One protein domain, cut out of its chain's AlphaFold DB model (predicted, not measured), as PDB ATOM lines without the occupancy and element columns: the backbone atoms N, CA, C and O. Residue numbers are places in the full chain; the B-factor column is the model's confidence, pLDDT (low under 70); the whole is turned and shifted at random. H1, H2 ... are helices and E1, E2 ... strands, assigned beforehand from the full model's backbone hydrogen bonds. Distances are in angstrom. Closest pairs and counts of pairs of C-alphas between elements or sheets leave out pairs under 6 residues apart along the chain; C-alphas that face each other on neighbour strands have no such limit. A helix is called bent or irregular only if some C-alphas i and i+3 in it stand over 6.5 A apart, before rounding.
ATOM      1  N   GLN A   4      19.985  29.760 -17.693       64.81
ATOM      2  CA  GLN A   4      18.539  29.885 -17.906       64.81
ATOM      3  C   GLN A   4      18.194  30.624 -19.214       64.81
ATOM      4  O   GLN A   4      17.281  30.233 -19.940       64.81
ATOM      5  N   ASP A   5      18.964  31.665 -19.549       72.00
ATOM      6  CA  ASP A   5      18.769  32.470 -20.761       72.00
ATOM      7  C   ASP A   5      19.171  31.679 -22.014       72.00
ATOM      8  O   ASP A   5      18.532  31.782 -23.062       72.00
ATOM      9  N   LYS A   6      20.204  30.833 -21.885       69.38
ATOM     10  CA  LYS A   6      20.660  29.944 -22.958       69.38
ATOM     11  C   LYS A   6      19.616  28.869 -23.260       69.38
ATOM     12  O   LYS A   6      19.278  28.674 -24.423       69.38
ATOM     13  N   ALA A   7      19.053  28.236 -22.229       65.94
ATOM     14  CA  ALA A   7      17.974  27.259 -22.387       65.94
ATOM     15  C   ALA A   7      16.750  27.876 -23.083       65.94
ATOM     16  O   ALA A   7      16.211  27.300 -24.024       65.94
ATOM     17  N   ARG A   8      16.370  29.104 -22.698       74.75
ATOM     18  CA  ARG A   8      15.257  29.823 -23.331       74.75
ATOM     19  C   ARG A   8      15.516  30.140 -24.806       74.75
ATOM     20  O   ARG A   8      14.596  30.022 -25.608       74.75
ATOM     21  N   SER A   9      16.748  30.499 -25.174       81.06
ATOM     22  CA  SER A   9      17.107  30.767 -26.577       81.06
ATOM     23  C   SER A   9      17.123  29.523 -27.472       81.06
ATOM     24  O   SER A   9      16.926  29.646 -28.676       81.06
ATOM     25  N   LEU A  10      17.342  28.334 -26.899       82.19
ATOM     26  CA  LEU A  10      17.428  27.077 -27.649       82.19
ATOM     27  C   LEU A  10      16.067  26.412 -27.868       82.19
ATOM     28  O   LEU A  10      15.973  25.483 -28.661       82.19
ATOM     29  N   ARG A  11      15.014  26.895 -27.204       80.69
ATOM     30  CA  ARG A  11      13.681  26.290 -27.239       80.69
ATOM     31  C   ARG A  11      13.149  26.000 -28.656       80.69
ATOM     32  O   ARG A  11      12.738  24.867 -28.868       80.69
ATOM     33  N   PRO A  12      13.252  26.910 -29.647       80.00
ATOM     34  CA  PRO A  12      12.788  26.612 -31.006       80.00
ATOM     35  C   PRO A  12      13.571  25.481 -31.693       80.00
ATOM     36  O   PRO A  12      13.034  24.762 -32.527       80.00
ATOM     37  N   LEU A  13      14.857  25.316 -31.357       78.88
ATOM     38  CA  LEU A  13      15.682  24.229 -31.892       78.88
ATOM     39  C   LEU A  13      15.327  22.891 -31.240       78.88
ATOM     40  O   LEU A  13      15.325  21.872 -31.921       78.88
ATOM     41  N   ILE A  14      15.007  22.908 -29.945       77.62
ATOM     42  CA  ILE A  14      14.565  21.723 -29.200       77.62
ATOM     43  C   ILE A  14      13.199  21.259 -29.719       77.62
ATOM     44  O   ILE A  14      13.049  20.082 -30.012       77.62
ATOM     45  N   GLU A  15      12.250  22.180 -29.921       74.56
ATOM     46  CA  GLU A  15      10.931  21.895 -30.517       74.56
ATOM     47  C   GLU A  15      11.053  21.319 -31.939       74.56
ATOM     48  O   GLU A  15      10.339  20.394 -32.314       74.56
ATOM     49  N   LYS A  16      11.993  21.830 -32.744       76.00
ATOM     50  CA  LYS A  16      12.247  21.280 -34.081       76.00
ATOM     51  C   LYS A  16      12.855  19.875 -34.027       76.00
ATOM     52  O   LYS A  16      12.518  19.043 -34.859       76.00
ATOM     53  N   ALA A  17      13.766  19.626 -33.090       73.19
ATOM     54  CA  ALA A  17      14.407  18.324 -32.938       73.19
ATOM     55  C   ALA A  17      13.449  17.270 -32.361       73.19
ATOM     56  O   ALA A  17      13.492  16.118 -32.786       73.19
ATOM     57  N   SER A  18      12.560  17.660 -31.439       72.69
ATOM     58  CA  SER A  18      11.591  16.745 -30.831       72.69
ATOM     59  C   SER A  18      10.612  16.166 -31.853       72.69
ATOM     60  O   SER A  18      10.192  15.020 -31.723       72.69
ATOM     61  N   ALA A  19      10.320  16.906 -32.928       69.62
ATOM     62  CA  ALA A  19       9.493  16.432 -34.035       69.62
ATOM     63  C   ALA A  19      10.040  15.166 -34.723       69.62
ATOM     64  O   ALA A  19       9.242  14.408 -35.271       69.62
ATOM     65  N   SER A  20      11.348  14.901 -34.648       76.81
ATOM     66  CA  SER A  20      11.998  13.718 -35.235       76.81
ATOM     67  C   SER A  20      12.200  12.561 -34.253       76.81
ATOM     68  O   SER A  20      12.767  11.545 -34.638       76.81
ATOM     69  N   LEU A  21      11.781  12.700 -32.991       82.88
ATOM     70  CA  LEU A  21      11.929  11.632 -32.000       82.88
ATOM     71  C   LEU A  21      11.016  10.451 -32.314       82.88
ATOM     72  O   LEU A  21       9.900  10.655 -32.804       82.88
ATOM     73  N   SER A  22      11.454   9.250 -31.938       82.56
ATOM     74  CA  SER A  22      10.559   8.098 -31.844       82.56
ATOM     75  C   SER A  22       9.415   8.399 -30.876       82.56
ATOM     76  O   SER A  22       9.505   9.312 -30.045       82.56
ATOM     77  N   ASP A  23       8.322   7.650 -30.961       83.62
ATOM     78  CA  ASP A  23       7.231   7.815 -29.997       83.62
ATOM     79  C   ASP A  23       7.689   7.526 -28.556       83.62
ATOM     80  O   ASP A  23       7.289   8.242 -27.638       83.62
ATOM     81  N   GLU A  24       8.585   6.556 -28.351       83.12
ATOM     82  CA  GLU A  24       9.158   6.244 -27.034       83.12
ATOM     83  C   GLU A  24       9.960   7.422 -26.458       83.12
ATOM     84  O   GLU A  24       9.727   7.845 -25.323       83.12
ATOM     85  N   ASP A  25      10.863   8.009 -27.245       85.62
ATOM     86  CA  ASP A  25      11.674   9.145 -26.798       85.62
ATOM     87  C   ASP A  25      10.832  10.411 -26.610       85.62
ATOM     88  O   ASP A  25      11.053  11.190 -25.677       85.62
ATOM     89  N   ALA A  26       9.832  10.616 -27.469       88.25
ATOM     90  CA  ALA A  26       8.920  11.746 -27.378       88.25
ATOM     91  C   ALA A  26       8.114  11.733 -26.068       88.25
ATOM     92  O   ALA A  26       7.912  12.785 -25.456       88.25
ATOM     93  N   LEU A  27       7.713  10.549 -25.592       88.94
ATOM     94  CA  LEU A  27       7.013  10.385 -24.313       88.94
ATOM     95  C   LEU A  27       7.880  10.745 -23.099       88.94
ATOM     96  O   LEU A  27       7.342  11.133 -22.063       88.94
ATOM     97  N   ASN A  28       9.207  10.682 -23.220       88.44
ATOM     98  CA  ASN A  28      10.127  11.091 -22.155       88.44
ATOM     99  C   ASN A  28      10.321  12.614 -22.066       88.44
ATOM    100  O   ASN A  28      10.999  13.088 -21.154       88.44
ATOM    101  N   CYS A  29       9.776  13.384 -23.012       89.06
ATOM    102  CA  CYS A  29      10.046  14.815 -23.115       89.06
ATOM    103  C   CYS A  29       8.864  15.637 -23.667       89.06
ATOM    104  O   CYS A  29       9.034  16.615 -24.402       89.06
ATOM    105  N   VAL A  30       7.647  15.238 -23.281       89.19
ATOM    106  CA  VAL A  30       6.363  15.815 -23.720       89.19
ATOM    107  C   VAL A  30       6.324  17.345 -23.585       89.19
ATOM    108  O   VAL A  30       5.775  18.033 -24.443       89.19
ATOM    109  N   GLU A  31       6.958  17.913 -22.558       87.44
ATOM    110  CA  GLU A  31       6.999  19.355 -22.294       87.44
ATOM    111  C   GLU A  31       7.748  20.191 -23.349       87.44
ATOM    112  O   GLU A  31       7.645  21.427 -23.350       87.44
ATOM    113  N   PHE A  32       8.521  19.541 -24.225       87.25
ATOM    114  CA  PHE A  32       9.207  20.189 -25.341       87.25
ATOM    115  C   PHE A  32       8.378  20.224 -26.619       87.25
ATOM    116  O   PHE A  32       8.804  20.856 -27.585       87.25
ATOM    117  N   PHE A  33       7.212  19.586 -26.648       90.81
ATOM    118  CA  PHE A  33       6.300  19.697 -27.776       90.81
ATOM    119  C   PHE A  33       5.458  20.967 -27.672       90.81
ATOM    120  O   PHE A  33       5.203  21.518 -26.596       90.81
ATOM    121  N   LYS A  34       5.025  21.455 -28.833       92.94
ATOM    122  CA  LYS A  34       4.107  22.586 -28.931       92.94
ATOM    123  C   LYS A  34       2.823  22.240 -28.179       92.94
ATOM    124  O   LYS A  34       2.199  21.209 -28.422       92.94
ATOM    125  N   ARG A  35       2.417  23.121 -27.269       95.56
ATOM    126  CA  ARG A  35       1.188  22.925 -26.502       95.56
ATOM    127  C   ARG A  35      -0.033  23.190 -27.372       95.56
ATOM    128  O   ARG A  35      -0.097  24.215 -28.054       95.56
ATOM    129  N   TRP A  36      -1.015  22.300 -27.303       97.81
ATOM    130  CA  TRP A  36      -2.304  22.482 -27.950       97.81
ATOM    131  C   TRP A  36      -3.018  23.724 -27.395       97.81
ATOM    132  O   TRP A  36      -3.047  23.973 -26.185       97.81
ATOM    133  N   ALA A  37      -3.607  24.509 -28.291       97.62
ATOM    134  CA  ALA A  37      -4.448  25.658 -27.980       97.62
ATOM    135  C   ALA A  37      -5.441  25.848 -29.125       97.62
ATOM    136  O   ALA A  37      -5.075  25.600 -30.261       97.62
ATOM    137  N   ALA A  38      -6.660  26.318 -28.863       97.62
ATOM    138  CA  ALA A  38      -7.614  26.599 -29.935       97.62
ATOM    139  C   ALA A  38      -7.123  27.729 -30.864       97.62
ATOM    140  O   ALA A  38      -6.491  28.688 -30.413       97.62
ATOM    141  N   GLY A  39      -7.464  27.642 -32.152       97.62
ATOM    142  CA  GLY A  39      -7.164  28.664 -33.159       97.62
ATOM    143  C   GLY A  39      -5.788  28.552 -33.826       97.62
ATOM    144  O   GLY A  39      -5.431  29.434 -34.604       97.62
ATOM    145  N   ILE A  40      -5.020  27.492 -33.560       97.06
ATOM    146  CA  ILE A  40      -3.772  27.194 -34.285       97.06
ATOM    147  C   ILE A  40      -4.037  26.246 -35.460       97.06
ATOM    148  O   ILE A  40      -4.852  25.328 -35.336       97.06
ATOM    149  N   TRP A  41      -3.327  26.458 -36.571       97.25
ATOM    150  CA  TRP A  41      -3.213  25.481 -37.657       97.25
ATOM    151  C   TRP A  41      -2.255  24.361 -37.250       97.25
ATOM    152  O   TRP A  41      -1.225  24.630 -36.611       97.25
ATOM    153  N   VAL A  42      -2.621  23.133 -37.605       96.50
ATOM    154  CA  VAL A  42      -1.845  21.919 -37.364       96.50
ATOM    155  C   VAL A  42      -1.918  21.002 -38.578       96.50
ATOM    156  O   VAL A  42      -2.937  20.963 -39.273       96.50
ATOM    157  N   GLU A  43      -0.837  20.275 -38.822       94.38
ATOM    158  CA  GLU A  43      -0.704  19.353 -39.955       94.38
ATOM    159  C   GLU A  43      -0.801  17.899 -39.487       94.38
ATOM    160  O   GLU A  43      -0.458  17.569 -38.348       94.38
ATOM    161  N   ARG A  44      -1.262  17.007 -40.368       87.31
ATOM    162  CA  ARG A  44      -1.266  15.564 -40.130       87.31
ATOM    163  C   ARG A  44       0.133  15.103 -39.718       87.31
ATOM    164  O   ARG A  44       1.137  15.494 -40.305       87.31
ATOM    165  N   PHE A  45       0.167  14.239 -38.711       84.69
ATOM    166  CA  PHE A  45       1.351  13.707 -38.040       84.69
ATOM    167  C   PHE A  45       2.115  14.682 -37.127       84.69
ATOM    168  O   PHE A  45       3.043  14.246 -36.441       84.69
ATOM    169  N   GLU A  46       1.711  15.954 -37.012       91.19
ATOM    170  CA  GLU A  46       2.240  16.850 -35.972       91.19
ATOM    171  C   GLU A  46       1.897  16.302 -34.575       91.19
ATOM    172  O   GLU A  46       0.815  15.755 -34.356       91.19
ATOM    173  N   ARG A  47       2.819  16.454 -33.617       92.38
ATOM    174  CA  ARG A  47       2.633  16.034 -32.220       92.38
ATOM    175  C   ARG A  47       2.491  17.247 -31.304       92.38
ATOM    176  O   ARG A  47       3.282  18.187 -31.380       92.38
ATOM    177  N   LEU A  48       1.487  17.213 -30.433       95.50
ATOM    178  CA  LEU A  48       1.085  18.305 -29.550       95.50
ATOM    179  C   LEU A  48       0.963  17.819 -28.108       95.50
ATOM    180  O   LEU A  48       0.405  16.755 -27.846       95.50
ATOM    181  N   GLU A  49       1.416  18.639 -27.165       95.44
ATOM    182  CA  GLU A  49       1.152  18.411 -25.745       95.44
ATOM    183  C   GLU A  49      -0.256  18.890 -25.390       95.44
ATOM    184  O   GLU A  49      -0.635  20.027 -25.685       95.44
ATOM    185  N   TYR A  50      -1.026  18.039 -24.717       97.00
ATOM    186  CA  TYR A  50      -2.300  18.409 -24.122       97.00
ATOM    187  C   TYR A  50      -2.497  17.704 -22.779       97.00
ATOM    188  O   TYR A  50      -2.553  16.478 -22.702       97.00
ATOM    189  N   LYS A  51      -2.636  18.498 -21.710       95.12
ATOM    190  CA  LYS A  51      -2.822  18.027 -20.323       95.12
ATOM    191  C   LYS A  51      -1.712  17.069 -19.853       95.12
ATOM    192  O   LYS A  51      -1.970  16.187 -19.040       95.12
ATOM    193  N   GLY A  52      -0.483  17.269 -20.325       92.50
ATOM    194  CA  GLY A  52       0.681  16.450 -19.981       92.50
ATOM    195  C   GLY A  52       0.823  15.163 -20.795       92.50
ATOM    196  O   GLY A  52       1.791  14.441 -20.585       92.50
ATOM    197  N   ASN A  53      -0.092  14.896 -21.731       93.19
ATOM    198  CA  ASN A  53       0.005  13.778 -22.665       93.19
ATOM    199  C   ASN A  53       0.386  14.284 -24.054       93.19
ATOM    200  O   ASN A  53       0.110  15.434 -24.411       93.19
ATOM    201  N   LEU A  54       0.983  13.405 -24.849       93.94
ATOM    202  CA  LEU A  54       1.335  13.696 -26.227       93.94
ATOM    203  C   LEU A  54       0.267  13.132 -27.165       93.94
ATOM    204  O   LEU A  54      -0.086  11.957 -27.086       93.94
ATOM    205  N   TYR A  55      -0.236  13.974 -28.060       93.69
ATOM    206  CA  TYR A  55      -1.212  13.593 -29.072       93.69
ATOM    207  C   TYR A  55      -0.659  13.862 -30.461       93.69
ATOM    208  O   TYR A  55      -0.047  14.903 -30.686       93.69
ATOM    209  N   ARG A  56      -0.906  12.957 -31.403       91.75
ATOM    210  CA  ARG A  56      -0.621  13.170 -32.816       91.75
ATOM    211  C   ARG A  56      -1.884  13.634 -33.532       91.75
ATOM    212  O   ARG A  56      -2.986  13.214 -33.198       91.75
ATOM    213  N   VAL A  57      -1.716  14.523 -34.498       93.50
ATOM    214  CA  VAL A  57      -2.775  15.035 -35.365       93.50
ATOM    215  C   VAL A  57      -3.036  14.050 -36.506       93.50
ATOM    216  O   VAL A  57      -2.111  13.655 -37.212       93.50
ATOM    217  N   GLU A  58      -4.297  13.683 -36.729       88.69
ATOM    218  CA  GLU A  58      -4.683  12.737 -37.791       88.69
ATOM    219  C   GLU A  58      -5.006  13.409 -39.124       88.69
ATOM    220  O   GLU A  58      -4.951  12.772 -40.178       88.69
ATOM    221  N   GLN A  59      -5.378  14.687 -39.091       91.00
ATOM    222  CA  GLN A  59      -5.855  15.429 -40.254       91.00
ATOM    223  C   GLN A  59      -5.421  16.888 -40.159       91.00
ATOM    224  O   GLN A  59      -5.447  17.462 -39.072       91.00
ATOM    225  N   ASP A  60      -5.093  17.508 -41.289       95.88
ATOM    226  CA  ASP A  60      -4.816  18.944 -41.363       95.88
ATOM    227  C   ASP A  60      -6.062  19.740 -40.950       95.88
ATOM    228  O   ASP A  60      -7.137  19.570 -41.534       95.88
ATOM    229  N   HIS A  61      -5.943  20.610 -39.946       97.50
ATOM    230  CA  HIS A  61      -7.068  21.433 -39.499       97.50
ATOM    231  C   HIS A  61      -6.641  22.642 -38.659       97.50
ATOM    232  O   HIS A  61      -5.513  22.760 -38.181       97.50
ATOM    233  N   THR A  62      -7.599  23.540 -38.423       98.19
ATOM    234  CA  THR A  62      -7.502  24.547 -37.361       98.19
ATOM    235  C   THR A  62      -8.156  23.999 -36.098       98.19
ATOM    236  O   THR A  62      -9.337  23.659 -36.107       98.19
ATOM    237  N   THR A  63      -7.398  23.939 -35.009       98.12
ATOM    238  CA  THR A  63      -7.859  23.492 -33.680       98.12
ATOM    239  C   THR A  63      -9.039  24.325 -33.152       98.12
ATOM    240  O   THR A  63      -9.102  25.544 -33.348       98.12
ATOM    241  N   GLN A  64      -9.971  23.683 -32.440       97.94
ATOM    242  CA  GLN A  64     -11.180  24.317 -31.895       97.94
ATOM    243  C   GLN A  64     -11.373  23.936 -30.426       97.94
ATOM    244  O   GLN A  64     -11.011  22.835 -30.020       97.94
ATOM    245  N   ALA A  65     -11.934  24.842 -29.619       97.00
ATOM    246  CA  ALA A  65     -12.054  24.652 -28.170       97.00
ATOM    247  C   ALA A  65     -12.950  23.457 -27.797       97.00
ATOM    248  O   ALA A  65     -12.736  22.826 -26.767       97.00
ATOM    249  N   GLU A  66     -13.922  23.147 -28.650       97.25
ATOM    250  CA  GLU A  66     -14.882  22.054 -28.510       97.25
ATOM    251  C   GLU A  66     -14.327  20.701 -28.981       97.25
ATOM    252  O   GLU A  66     -14.894  19.664 -28.645       97.25
ATOM    253  N   TYR A  67     -13.220  20.701 -29.730       96.69
ATOM    254  CA  TYR A  67     -12.580  19.503 -30.274       96.69
ATOM    255  C   TYR A  67     -11.201  19.308 -29.651       96.69
ATOM    256  O   TYR A  67     -10.167  19.454 -30.305       96.69
ATOM    257  N   THR A  68     -11.183  19.016 -28.351       97.50
ATOM    258  CA  THR A  68      -9.936  18.762 -27.629       97.50
ATOM    259  C   THR A  68      -9.370  17.373 -27.960       97.50
ATOM    260  O   THR A  68     -10.135  16.464 -28.320       97.50
ATOM    261  N   PRO A  69      -8.042  17.176 -27.822       96.81
ATOM    262  CA  PRO A  69      -7.393  15.907 -28.151       96.81
ATOM    263  C   PRO A  69      -7.929  14.681 -27.407       96.81
ATOM    264  O   PRO A  69      -8.003  13.597 -27.976       96.81
ATOM    265  N   ASP A  70      -8.371  14.846 -26.163       94.88
ATOM    266  CA  ASP A  70      -8.888  13.766 -25.317       94.88
ATOM    267  C   ASP A  70     -10.299  13.279 -25.688       94.88
ATOM    268  O   ASP A  70     -10.699  12.204 -25.240       94.88
ATOM    269  N   ILE A  71     -11.056  14.031 -26.496       94.88
ATOM    270  CA  ILE A  71     -12.453  13.699 -26.839       94.88
ATOM    271  C   ILE A  71     -12.719  13.580 -28.342       94.88
ATOM    272  O   ILE A  71     -13.828  13.214 -28.728       94.88
ATOM    273  N   THR A  72     -11.727  13.867 -29.195       94.94
ATOM    274  CA  THR A  72     -11.905  13.910 -30.658       94.94
ATOM    275  C   THR A  72     -10.982  12.915 -31.373       94.94
ATOM    276  O   THR A  72     -10.040  13.326 -32.053       94.94
ATOM    277  N   PRO A  73     -11.246  11.597 -31.265       89.31
ATOM    278  CA  PRO A  73     -10.369  10.549 -31.799       89.31
ATOM    279  C   PRO A  73     -10.234  10.562 -33.329       89.31
ATOM    280  O   PRO A  73      -9.323   9.959 -33.880       89.31
ATOM    281  N   SER A  74     -11.141  11.241 -34.039       89.75
ATOM    282  CA  SER A  74     -11.043  11.429 -35.490       89.75
ATOM    283  C   SER A  74      -9.980  12.454 -35.904       89.75
ATOM    284  O   SER A  74      -9.579  12.465 -37.064       89.75
ATOM    285  N   LEU A  75      -9.587  13.349 -34.992       94.00
ATOM    286  CA  LEU A  75      -8.599  14.407 -35.235       94.00
ATOM    287  C   LEU A  75      -7.287  14.163 -34.494       94.00
ATOM    288  O   LEU A  75      -6.261  14.693 -34.920       94.00
ATOM    289  N   TYR A  76      -7.320  13.389 -33.408       93.06
ATOM    290  CA  TYR A  76      -6.161  13.152 -32.561       93.06
ATOM    291  C   TYR A  76      -6.072  11.702 -32.102       93.06
ATOM    292  O   TYR A  76      -7.065  11.110 -31.680       93.06
ATOM    293  N   SER A  77      -4.857  11.178 -32.080       88.81
ATOM    294  CA  SER A  77      -4.501   9.933 -31.402       88.81
ATOM    295  C   SER A  77      -3.542  10.229 -30.257       88.81
ATOM    296  O   SER A  77      -2.751  11.167 -30.307       88.81
ATOM    297  N   GLU A  78      -3.611   9.445 -29.189       90.69
ATOM    298  CA  GLU A  78      -2.669   9.568 -28.074       90.69
ATOM    299  C   GLU A  78      -1.418   8.742 -28.374       90.69
ATOM    300  O   GLU A  78      -1.509   7.535 -28.619       90.69
ATOM    301  N   VAL A  79      -0.258   9.393 -28.348       87.50
ATOM    302  CA  VAL A  79       1.040   8.746 -28.562       87.50
ATOM    303  C   VAL A  79       1.334   7.804 -27.394       87.50
ATOM    304  O   VAL A  79       0.986   8.090 -26.251       87.50
TER     305      VAL A  79
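What this domain is: This is residues 4 to 79 of the 143 residues of an uncharacterized protein of Methanobrevibacter sp (UniProt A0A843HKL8). A small meander of three short strands, E1, E2 and E3, lies between two long loop stretches and a helical end, and the irregular helix H1 sticks out as an arm with its residues 4 to 10. The loop of residues 28 to 46 runs beside E1 at residues 34 to 35 and is joined at residues 41 to 42 to the other loop, residues 58 to 75, by a short pairing with residues 61 to 62, while the short helix H2 only grazes the sheet. The printed part has 76 residues, with two named helices and then three named strands along the chain, H1 H2 E1 E2 E3; the sheet has the order E1 - E2 - E3 and is antiparallel. The class is mixed, helices and strands, with only 32 residues in named elements. The whole is compact, with a radius of gyration of the C-alphas of 12.5 A and spans of 37 by 26 by 20 A.

Where its parts are: E2, residues 53 to 57, is the longest strand, at 13.1 A from first to last C-alpha. E1, residues 47 to 50, measures 9.8 A and begins at C-alpha 47 (2.633, 16.034, -32.220). E3, residues 76 to 78, measures 6.7 A and ends at C-alpha 78 (-2.669, 9.568, -28.074). H2 is residues 23 to 27, 6.2 A long. H1, residues 4 to 18, is 19.7 A long and begins at C-alpha 4 (18.539, 29.885, -17.906); it is irregular, with C-alphas 9 and 12 standing 7.5 A apart.

How they stand to each other: E2 is the inner strand, and E1 and E3 are edge strands. E1 and E2 form an antiparallel hairpin at 137 degrees, with N 48 and O 55 within hydrogen-bond range at 2.8 A. E2 and E3 also form a hairpin, antiparallel at 143 degrees, with N 56 and O 77 within hydrogen-bond range at 2.8 A. H2 is on the sheet but only grazes it with residues 23 to 27; its closest C-alpha pair with E2 is that of Leu 27 and Leu 54, 6.8 A. H1 and H2 are close but not clearly touching, the closest C-alphas being those of Ser 18 and Ala 26, 6.6 A. H1 is not on the sheet and is apart from E1, E2 and E3. In H2 every O i to N i+4 pair is within hydrogen-bond range; in H1, 9 of 11 are.

The domain as a whole: The two C-alphas farthest apart are those of Asp 5 and Ser 74, 39.3 A. The printed part has no cut. The links H2 to E1 and E2 to E3 are long; H1 to H2 and E1 to E2 are tight. The mean pLDDT of the printed part is 88.5, with residue 4, residues 6 to 7 and residue 19 under 70.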